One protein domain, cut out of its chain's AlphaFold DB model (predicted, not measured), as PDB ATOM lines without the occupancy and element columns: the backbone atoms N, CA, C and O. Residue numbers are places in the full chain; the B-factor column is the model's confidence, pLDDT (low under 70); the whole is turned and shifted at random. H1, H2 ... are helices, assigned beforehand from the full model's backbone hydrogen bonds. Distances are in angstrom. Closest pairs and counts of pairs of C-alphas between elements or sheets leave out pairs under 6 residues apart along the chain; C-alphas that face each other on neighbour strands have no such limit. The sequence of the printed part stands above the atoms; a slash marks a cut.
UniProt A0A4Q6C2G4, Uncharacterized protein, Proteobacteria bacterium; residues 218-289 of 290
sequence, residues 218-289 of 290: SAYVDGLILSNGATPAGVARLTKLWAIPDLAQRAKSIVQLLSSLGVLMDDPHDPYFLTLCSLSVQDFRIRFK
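AT A GLANCE: This is residues 218 to 289 of the 290 residues of an uncharacterized protein of Proteobacteria bacterium (UniProt A0A4Q6C2G4). H2 and H3 form a splayed helical hairpin, with two short helices packed over one side, H4 on H3 and H5 on H2; H1 lies across the hairpin's open end. The printed part has 72 residues, with five named helices, H1 to H5 in order, and no named strand. It is all helix and compact, with a radius of gyration of the C-alphas of 11.2 A and spans of 31 by 25 by 18 A.

HOW THE PARTS SIT: H1, residues 218 to 228, and H2, residues 232 to 242, only just touch, with 3 pairs of C-alphas within 8 A, and only at the corner; Asn 228 and Gly 234 have the closest C-alphas, 5.6 A. H3, residues 247 to 260, touches H2 with residues 250 to 254 alone, as a hairpin at a steep tilt of 42 degrees; the closest C-alphas are those of Leu 241 and Arg 250, 6.6 A. H4, residues 271 to 278, touches H3, closest at C-alphas 277 and 251, 5.8 A. H5, residues 281 to 288, touches H2, closest at C-alphas 281 and 242, 5.6 A. In H1 to H5 every O i to N i+4 pair is within hydrogen-bond range.

IN THESE COORDINATES: H1 begins at C-alpha 218 (111.611, 176.559, 96.446); H5 ends at C-alpha 288 (112.853, 173.718, 108.968). H3 is 19.8 A long.

THE WHOLE: The printed part has no cut and no long link. No printed residue is under 70 in pLDDT.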
ATOM      1  N   SER A 218     110.779 176.877  95.285       93.81
ATOM      2  CA  SER A 218     111.611 176.559  96.446       93.81
ATOM      3  C   SER A 218     110.884 176.793  97.767       93.81
ATOM      4  O   SER A 218     110.867 175.906  98.617       93.81
ATOM      5  N   ALA A 219     110.204 177.935  97.913       92.75
ATOM      6  CA  ALA A 219     109.413 178.234  99.105       92.75
ATOM      7  C   ALA A 219     108.249 177.245  99.279       92.75
ATOM      8  O   ALA A 219     107.989 176.766 100.381       92.75
ATOM      9  N   TYR A 220     107.589 176.875  98.177       94.62
ATOM     10  CA  TYR A 220     106.521 175.880  98.189       94.62
ATOM     11  C   TYR A 220     107.025 174.500  98.635       94.62
ATOM     12  O   TYR A 220     106.389 173.843  99.461       94.62
ATOM     13  N   VAL A 221     108.182 174.057  98.128       94.94
ATOM     14  CA  VAL A 221     108.821 172.798  98.548       94.94
ATOM     15  C   VAL A 221     109.195 172.836 100.029       94.94
ATOM     16  O   VAL A 221     108.866 171.888 100.747       94.94
ATOM     17  N   ASP A 222     109.809 173.925 100.500       94.81
ATOM     18  CA  ASP A 222     110.127 174.100 101.919       94.81
ATOM     19  C   ASP A 222     108.852 173.958 102.776       94.81
ATOM     20  O   ASP A 222     108.815 173.208 103.755       94.81
ATOM     21  N   GLY A 223     107.765 174.600 102.352       94.44
ATOM     22  CA  GLY A 223     106.460 174.522 102.995       94.44
ATOM     23  C   GLY A 223     105.831 173.135 103.041       94.44
ATOM     24  O   GLY A 223     105.273 172.723 104.064       94.44
ATOM     25  N   LEU A 224     105.952 172.372 101.954       94.19
ATOM     26  CA  LEU A 224     105.492 170.987 101.900       94.19
ATOM     27  C   LEU A 224     106.278 170.080 102.857       94.19
ATOM     28  O   LEU A 224     105.682 169.200 103.493       94.19
ATOM     29  N   ILE A 225     107.592 170.293 102.981       94.75
ATOM     30  CA  ILE A 225     108.453 169.570 103.926       94.75
ATOM     31  C   ILE A 225     108.056 169.918 105.363       94.75
ATOM     32  O   ILE A 225     107.826 169.006 106.158       94.75
ATOM     33  N   LEU A 226     107.868 171.206 105.674       93.50
ATOM     34  CA  LEU A 226     107.374 171.670 106.977       93.50
ATOM     35  C   LEU A 226     106.037 171.022 107.346       93.50
ATOM     36  O   LEU A 226     105.891 170.469 108.435       93.50
ATOM     37  N   SER A 227     105.076 171.015 106.418       91.75
ATOM     38  CA  SER A 227     103.773 170.367 106.616       91.75
ATOM     39  C   SER A 227     103.915 168.867 106.915       91.75
ATOM     40  O   SER A 227     103.196 168.330 107.757       91.75
ATOM     41  N   ASN A 228     104.867 168.184 106.275       91.69
ATOM     42  CA  ASN A 228     105.150 166.769 106.536       91.69
ATOM     43  C   ASN A 228     105.888 166.526 107.859       91.69
ATOM     44  O   ASN A 228     105.783 165.431 108.414       91.69
ATOM     45  N   GLY A 229     106.615 167.528 108.347       92.19
ATOM     46  CA  GLY A 229     107.295 167.545 109.637       92.19
ATOM     47  C   GLY A 229     106.416 167.990 110.806       92.19
ATOM     48  O   GLY A 229     106.884 167.977 111.932       92.19
ATOM     49  N   ALA A 230     105.143 168.331 110.589       90.19
ATOM     50  CA  ALA A 230     104.277 168.902 111.627       90.19
ATOM     51  C   ALA A 230     103.954 167.961 112.812       90.19
ATOM     52  O   ALA A 230     103.306 168.373 113.771       90.19
ATOM     53  N   THR A 231     104.373 166.694 112.760       92.62
ATOM     54  CA  THR A 231     104.164 165.702 113.828       92.62
ATOM     55  C   THR A 231     105.489 165.047 114.220       92.62
ATOM     56  O   THR A 231     106.358 164.907 113.355       92.62
ATOM     57  N   PRO A 232     105.647 164.538 115.460       92.62
ATOM     58  CA  PRO A 232     106.872 163.845 115.874       92.62
ATOM     59  C   PRO A 232     107.253 162.673 114.955       92.62
ATOM     60  O   PRO A 232     108.419 162.492 114.607       92.62
ATOM     61  N   ALA A 233     106.260 161.904 114.492       93.62
ATOM     62  CA  ALA A 233     106.468 160.825 113.527       93.62
ATOM     63  C   ALA A 233     106.952 161.352 112.161       93.62
ATOM     64  O   ALA A 233     107.819 160.744 111.530       93.62
ATOM     65  N   GLY A 234     106.424 162.497 111.721       93.31
ATOM     66  CA  GLY A 234     106.864 163.210 110.523       93.31
ATOM     67  C   GLY A 234     108.314 163.686 110.619       93.31
ATOM     68  O   GLY A 234     109.112 163.371 109.737       93.31
ATOM     69  N   VAL A 235     108.683 164.351 111.722       94.06
ATOM     70  CA  VAL A 235     110.067 164.784 111.997       94.06
ATOM     71  C   VAL A 235     111.025 163.599 111.988       94.06
ATOM     72  O   VAL A 235     112.074 163.661 111.347       94.06
ATOM     73  N   ALA A 236     110.669 162.499 112.657       93.69
ATOM     74  CA  ALA A 236     111.499 161.298 112.689       93.69
ATOM     75  C   ALA A 236     111.698 160.703 111.285       93.69
ATOM     76  O   ALA A 236     112.818 160.337 110.924       93.69
ATOM     77  N   ARG A 237     110.634 160.641 110.471       94.38
ATOM     78  CA  ARG A 237     110.700 160.165 109.080       94.38
ATOM     79  C   ARG A 237     111.606 161.047 108.221       94.38
ATOM     80  O   ARG A 237     112.447 160.514 107.504       94.38
ATOM     81  N   LEU A 238     111.456 162.370 108.304       95.56
ATOM     82  CA  LEU A 238     112.281 163.313 107.545       95.56
ATOM     83  C   LEU A 238     113.740 163.283 108.021       95.56
ATOM     84  O   LEU A 238     114.636 163.122 107.207       95.56
ATOM     85  N   THR A 239     113.994 163.305 109.332       94.44
ATOM     86  CA  THR A 239     115.357 163.210 109.892       94.44
ATOM     87  C   THR A 239     116.087 161.969 109.365       94.44
ATOM     88  O   THR A 239     117.236 162.068 108.945       94.44
ATOM     89  N   LYS A 240     115.421 160.804 109.336       94.88
ATOM     90  CA  LYS A 240     116.000 159.562 108.792       94.88
ATOM     91  C   LYS A 240     116.392 159.690 107.321       94.88
ATOM     92  O   LYS A 240     117.397 159.119 106.917       94.88
ATOM     93  N   LEU A 241     115.618 160.435 106.539       95.25
ATOM     94  CA  LEU A 241     115.880 160.654 105.122       95.25
ATOM     95  C   LEU A 241     117.165 161.477 104.918       95.25
ATOM     96  O   LEU A 241     118.023 161.076 104.138       95.25
ATOM     97  N   TRP A 242     117.355 162.563 105.675       95.38
ATOM     98  CA  TRP A 242     118.587 163.372 105.619       95.38
ATOM     99  C   TRP A 242     119.786 162.738 106.341       95.38
ATOM    100  O   TRP A 242     120.917 163.168 106.135       95.38
ATOM    101  N   ALA A 243     119.573 161.689 107.139       95.38
ATOM    102  CA  ALA A 243     120.646 160.916 107.765       95.38
ATOM    103  C   ALA A 243     121.314 159.899 106.818       95.38
ATOM    104  O   ALA A 243     122.330 159.314 107.189       95.38
ATOM    105  N   ILE A 244     120.778 159.677 105.609       96.44
ATOM    106  CA  ILE A 244     121.367 158.765 104.613       96.44
ATOM    107  C   ILE A 244     122.755 159.298 104.200       96.44
ATOM    108  O   ILE A 244     122.807 160.405 103.657       96.44
ATOM    109  N   PRO A 245     123.866 158.565 104.425       92.69
ATOM    110  CA  PRO A 245     125.215 159.071 104.139       92.69
ATOM    111  C   PRO A 245     125.517 159.201 102.644       92.69
ATOM    112  O   PRO A 245     126.153 160.161 102.221       92.69
ATOM    113  N   ASP A 246     125.043 158.244 101.842       95.88
ATOM    114  CA  ASP A 246     125.196 158.263 100.389       95.88
ATOM    115  C   ASP A 246     124.287 159.337  99.771       95.88
ATOM    116  O   ASP A 246     123.055 159.236  99.807       95.88
ATOM    117  N   LEU A 247     124.906 160.363  99.182       93.19
ATOM    118  CA  LEU A 247     124.213 161.484  98.549       93.19
ATOM    119  C   LEU A 247     123.334 161.051  97.371       93.19
ATOM    120  O   LEU A 247     122.256 161.617  97.198       93.19
ATOM    121  N   ALA A 248     123.734 160.045  96.590       93.88
ATOM    122  CA  ALA A 248     122.940 159.571  95.459       93.88
ATOM    123  C   ALA A 248     121.664 158.868  95.948       93.88
ATOM    124  O   ALA A 248     120.556 159.145  95.470       93.88
ATOM    125  N   GLN A 249     121.801 158.013  96.964       95.62
ATOM    126  CA  GLN A 249     120.664 157.332  97.586       95.62
ATOM    127  C   GLN A 249     119.742 158.311  98.329       95.62
ATOM    128  O   GLN A 249     118.510 158.178  98.278       95.62
ATOM    129  N   ARG A 250     120.314 159.326  98.988       95.50
ATOM    130  CA  ARG A 250     119.556 160.411  99.617       95.50
ATOM    131  C   ARG A 250     118.763 161.193  98.577       95.50
ATOM    132  O   ARG A 250     117.553 161.324  98.734       95.50
ATOM    133  N   ALA A 251     119.410 161.643  97.502       95.25
ATOM    134  CA  ALA A 251     118.764 162.389  96.427       95.25
ATOM    135  C   ALA A 251     117.574 161.609  95.854       95.25
ATOM    136  O   ALA A 251     116.470 162.145  95.789       95.25
ATOM    137  N   LYS A 252     117.744 160.313  95.553       95.62
ATOM    138  CA  LYS A 252     116.652 159.437  95.090       95.62
ATOM    139  C   LYS A 252     115.476 159.387  96.074       95.62
ATOM    140  O   LYS A 252     114.321 159.448  95.654       95.62
ATOM    141  N   SER A 253     115.759 159.307  97.372       96.06
ATOM    142  CA  SER A 253     114.733 159.288  98.424       96.06
ATOM    143  C   SER A 253     114.006 160.635  98.543       96.06
ATOM    144  O   SER A 253     112.786 160.662  98.703       96.06
ATOM    145  N   ILE A 254     114.725 161.757  98.398       95.44
ATOM    146  CA  ILE A 254     114.128 163.102  98.337       95.44
ATOM    147  C   ILE A 254     113.236 163.220  97.096       95.44
ATOM    148  O   ILE A 254     112.102 163.670  97.221       95.44
ATOM    149  N   VAL A 255     113.676 162.753  95.921       95.88
ATOM    150  CA  VAL A 255     112.846 162.747  94.700       95.88
ATOM    151  C   VAL A 255     111.546 161.972  94.914       95.88
ATOM    152  O   VAL A 255     110.480 162.447  94.519       95.88
ATOM    153  N   GLN A 256     111.604 160.803  95.556       94.94
ATOM    154  CA  GLN A 256     110.414 160.006  95.870       94.94
ATOM    155  C   GLN A 256     109.469 160.737  96.828       94.94
ATOM    156  O   GLN A 256     108.260 160.771  96.583       94.94
ATOM    157  N   LEU A 257     110.009 161.366  97.878       94.88
ATOM    158  CA  LEU A 257     109.230 162.204  98.788       94.88
ATOM    159  C   LEU A 257     108.549 163.346  98.023       94.88
ATOM    160  O   LEU A 257     107.328 163.467  98.079       94.88
ATOM    161  N   LEU A 258     109.308 164.144  97.274       94.31
ATOM    162  CA  LEU A 258     108.791 165.280  96.510       94.31
ATOM    163  C   LEU A 258     107.726 164.847  95.493       94.31
ATOM    164  O   LEU A 258     106.664 165.464  95.423       94.31
ATOM    165  N   SER A 259     107.946 163.727  94.802       92.81
ATOM    166  CA  SER A 259     106.976 163.150  93.862       92.81
ATOM    167  C   SER A 259     105.669 162.760  94.554       92.81
ATOM    168  O   SER A 259     104.591 163.064  94.046       92.81
ATOM    169  N   SER A 260     105.743 162.157  95.749       91.44
ATOM    170  CA  SER A 260     104.554 161.834  96.557       91.44
ATOM    171  C   SER A 260     103.786 163.077  97.026       91.44
ATOM    172  O   SER A 260     102.585 163.006  97.283       91.44
ATOM    173  N   LEU A 261     104.462 164.229  97.086       90.88
ATOM    174  CA  LEU A 261     103.891 165.531  97.431       90.88
ATOM    175  C   LEU A 261     103.478 166.355  96.197       90.88
ATOM    176  O   LEU A 261     103.040 167.495  96.344       90.88
ATOM    177  N   GLY A 262     103.583 165.785  94.991       90.19
ATOM    178  CA  GLY A 262     103.163 166.416  93.738       90.19
ATOM    179  C   GLY A 262     104.198 167.344  93.092       90.19
ATOM    180  O   GLY A 262     103.854 168.088  92.173       90.19
ATOM    181  N   VAL A 263     105.454 167.306  93.544       93.94
ATOM    182  CA  VAL A 263     106.577 168.047  92.953       93.94
ATOM    183  C   VAL A 263     107.345 167.118  92.016       93.94
ATOM    184  O   VAL A 263     107.794 166.045  92.411       93.94
ATOM    185  N   LEU A 264     107.498 167.531  90.761       93.06
ATOM    186  CA  LEU A 264     108.217 166.777  89.744       93.06
ATOM    187  C   LEU A 264     109.670 167.241  89.660       93.06
ATOM    188  O   LEU A 264     109.954 168.439  89.585       93.06
ATOM    189  N   MET A 265     110.578 166.271  89.618       92.44
ATOM    190  CA  MET A 265     111.977 166.490  89.269       92.44
ATOM    191  C   MET A 265     112.129 166.402  87.754       92.44
ATOM    192  O   MET A 265     112.040 165.320  87.182       92.44
ATOM    193  N   ASP A 266     112.303 167.551  87.114       88.69
ATOM    194  CA  ASP A 266     112.532 167.704  85.675       88.69
ATOM    195  C   ASP A 266     114.003 167.964  85.336       88.69
ATOM    196  O   ASP A 266     114.473 167.512  84.297       88.69
ATOM    197  N   ASP A 267     114.728 168.628  86.238       88.94
ATOM    198  CA  ASP A 267     116.166 168.860  86.142       88.94
ATOM    199  C   ASP A 267     116.883 168.345  87.408       88.94
ATOM    200  O   ASP A 267     116.646 168.873  88.503       88.94
ATOM    201  N   PRO A 268     117.747 167.316  87.304       83.81
ATOM    202  CA  PRO A 268     118.546 166.834  88.430       83.81
ATOM    203  C   PRO A 268     119.623 167.834  88.887       83.81
ATOM    204  O   PRO A 268     120.159 167.673  89.983       83.81
ATOM    205  N   HIS A 269     119.929 168.858  88.084       90.81
ATOM    206  CA  HIS A 269     120.887 169.919  88.398       90.81
ATOM    207  C   HIS A 269     120.237 171.186  88.969       90.81
ATOM    208  O   HIS A 269     120.926 172.191  89.146       90.81
ATOM    209  N   ASP A 270     118.942 171.142  89.305       93.94
ATOM    210  CA  ASP A 270     118.245 172.252  89.957       93.94
ATOM    211  C   ASP A 270     119.031 172.732  91.204       93.94
ATOM    212  O   ASP A 270     119.231 171.952  92.144       93.94
ATOM    213  N   PRO A 271     119.492 174.001  91.251       94.25
ATOM    214  CA  PRO A 271     120.389 174.473  92.308       94.25
ATOM    215  C   PRO A 271     119.796 174.362  93.714       94.25
ATOM    216  O   PRO A 271     120.504 174.088  94.690       94.25
ATOM    217  N   TYR A 272     118.484 174.565  93.829       95.44
ATOM    218  CA  TYR A 272     117.799 174.474  95.106       95.44
ATOM    219  C   TYR A 272     117.628 173.007  95.529       95.44
ATOM    220  O   TYR A 272     117.857 172.691  96.696       95.44
ATOM    221  N   PHE A 273     117.352 172.089  94.596       96.25
ATOM    222  CA  PHE A 273     117.357 170.649  94.881       96.25
ATOM    223  C   PHE A 273     118.729 170.147  95.353       96.25
ATOM    224  O   PHE A 273     118.810 169.414  96.341       96.25
ATOM    225  N   LEU A 274     119.812 170.565  94.690       95.19
ATOM    226  CA  LEU A 274     121.174 170.196  95.088       95.19
ATOM    227  C   LEU A 274     121.502 170.703  96.498       95.19
ATOM    228  O   LEU A 274     122.025 169.949  97.319       95.19
ATOM    229  N   THR A 275     121.115 171.946  96.800       95.62
ATOM    230  CA  THR A 275     121.243 172.534  98.142       95.62
ATOM    231  C   THR A 275     120.440 171.746  99.176       95.62
ATOM    232  O   THR A 275     120.919 171.481 100.272       95.62
ATOM    233  N   LEU A 276     119.216 171.338  98.836       95.19
ATOM    234  CA  LEU A 276     118.358 170.561  99.722       95.19
ATOM    235  C   LEU A 276     118.965 169.184 100.043       95.19
ATOM    236  O   LEU A 276     118.893 168.730 101.188       95.19
ATOM    237  N   CYS A 277     119.585 168.530  99.058       94.88
ATOM    238  CA  CYS A 277     120.239 167.229  99.225       94.88
ATOM    239  C   CYS A 277     121.514 167.304 100.075       94.88
ATOM    240  O   CYS A 277     121.816 166.355 100.805       94.88
ATOM    241  N   SER A 278     122.257 168.410  99.986       94.75
ATOM    242  CA  SER A 278     123.542 168.580 100.669       94.75
ATOM    243  C   SER A 278     123.426 168.967 102.144       94.75
ATOM    244  O   SER A 278     124.422 168.877 102.859       94.75
ATOM    245  N   LEU A 279     122.232 169.339 102.625       95.94
ATOM    246  CA  LEU A 279     122.020 169.674 104.036       95.94
ATOM    247  C   LEU A 279     122.473 168.534 104.957       95.94
ATOM    248  O   LEU A 279     122.131 167.362 104.751       95.94
ATOM    249  N   SER A 280     123.200 168.883 106.019       94.19
ATOM    250  CA  SER A 280     123.384 167.973 107.147       94.19
ATOM    251  C   SER A 280     122.058 167.795 107.897       94.19
ATOM    252  O   SER A 280     121.125 168.586 107.750       94.19
ATOM    253  N   VAL A 281     121.956 166.769 108.746       94.25
ATOM    254  CA  VAL A 281     120.771 166.587 109.606       94.25
ATOM    255  C   VAL A 281     120.555 167.803 110.514       94.25
ATOM    256  O   VAL A 281     119.415 168.200 110.755       94.25
ATOM    257  N   GLN A 282     121.642 168.405 111.002       93.88
ATOM    258  CA  GLN A 282     121.583 169.595 111.841       93.88
ATOM    259  C   GLN A 282     121.077 170.805 111.047       93.88
ATOM    260  O   GLN A 282     120.130 171.455 111.485       93.88
ATOM    261  N   ASP A 283     121.626 171.057 109.858       95.06
ATOM    262  CA  ASP A 283     121.202 172.179 109.009       95.06
ATOM    263  C   ASP A 283     119.760 172.015 108.528       95.06
ATOM    264  O   ASP A 283     119.008 172.987 108.480       95.06
ATOM    265  N   PHE A 284     119.342 170.782 108.230       94.12
ATOM    266  CA  PHE A 284     117.955 170.450 107.922       94.12
ATOM    267  C   PHE A 284     117.023 170.860 109.071       94.12
ATOM    268  O   PHE A 284     116.057 171.593 108.856       94.12
ATOM    269  N   ARG A 285     117.328 170.442 110.306       91.75
ATOM    270  CA  ARG A 285     116.517 170.793 111.483       91.75
ATOM    271  C   ARG A 285     116.482 172.291 111.738       91.75
ATOM    272  O   ARG A 285     115.421 172.825 112.038       91.75
ATOM    273  N   ILE A 286     117.610 172.979 111.565       93.06
ATOM    274  CA  ILE A 286     117.689 174.437 111.714       93.06
ATOM    275  C   ILE A 286     116.829 175.134 110.653       93.06
ATOM    276  O   ILE A 286     116.003 175.978 111.000       93.06
ATOM    277  N   ARG A 287     116.978 174.762 109.375       92.12
ATOM    278  CA  ARG A 287     116.233 175.348 108.249       92.12
ATOM    279  C   ARG A 287     114.725 175.218 108.443       92.12
ATOM    280  O   ARG A 287     113.995 176.180 108.223       92.12
ATOM    281  N   PHE A 288     114.275 174.037 108.859       91.00
ATOM    282  CA  PHE A 288     112.853 173.718 108.968       91.00
ATOM    283  C   PHE A 288     112.276 173.892 110.380       91.00
ATOM    284  O   PHE A 288     111.074 173.745 110.562       91.00
ATOM    285  N   LYS A 289     113.094 174.250 111.377       87.38
ATOM    286  CA  LYS A 289     112.678 174.379 112.785       87.38
ATOM    287  C   LYS A 289     111.936 173.123 113.295       87.38
ATOM    288  O   LYS A 289     110.905 173.246 113.954       87.38
TER     289      LYS A 289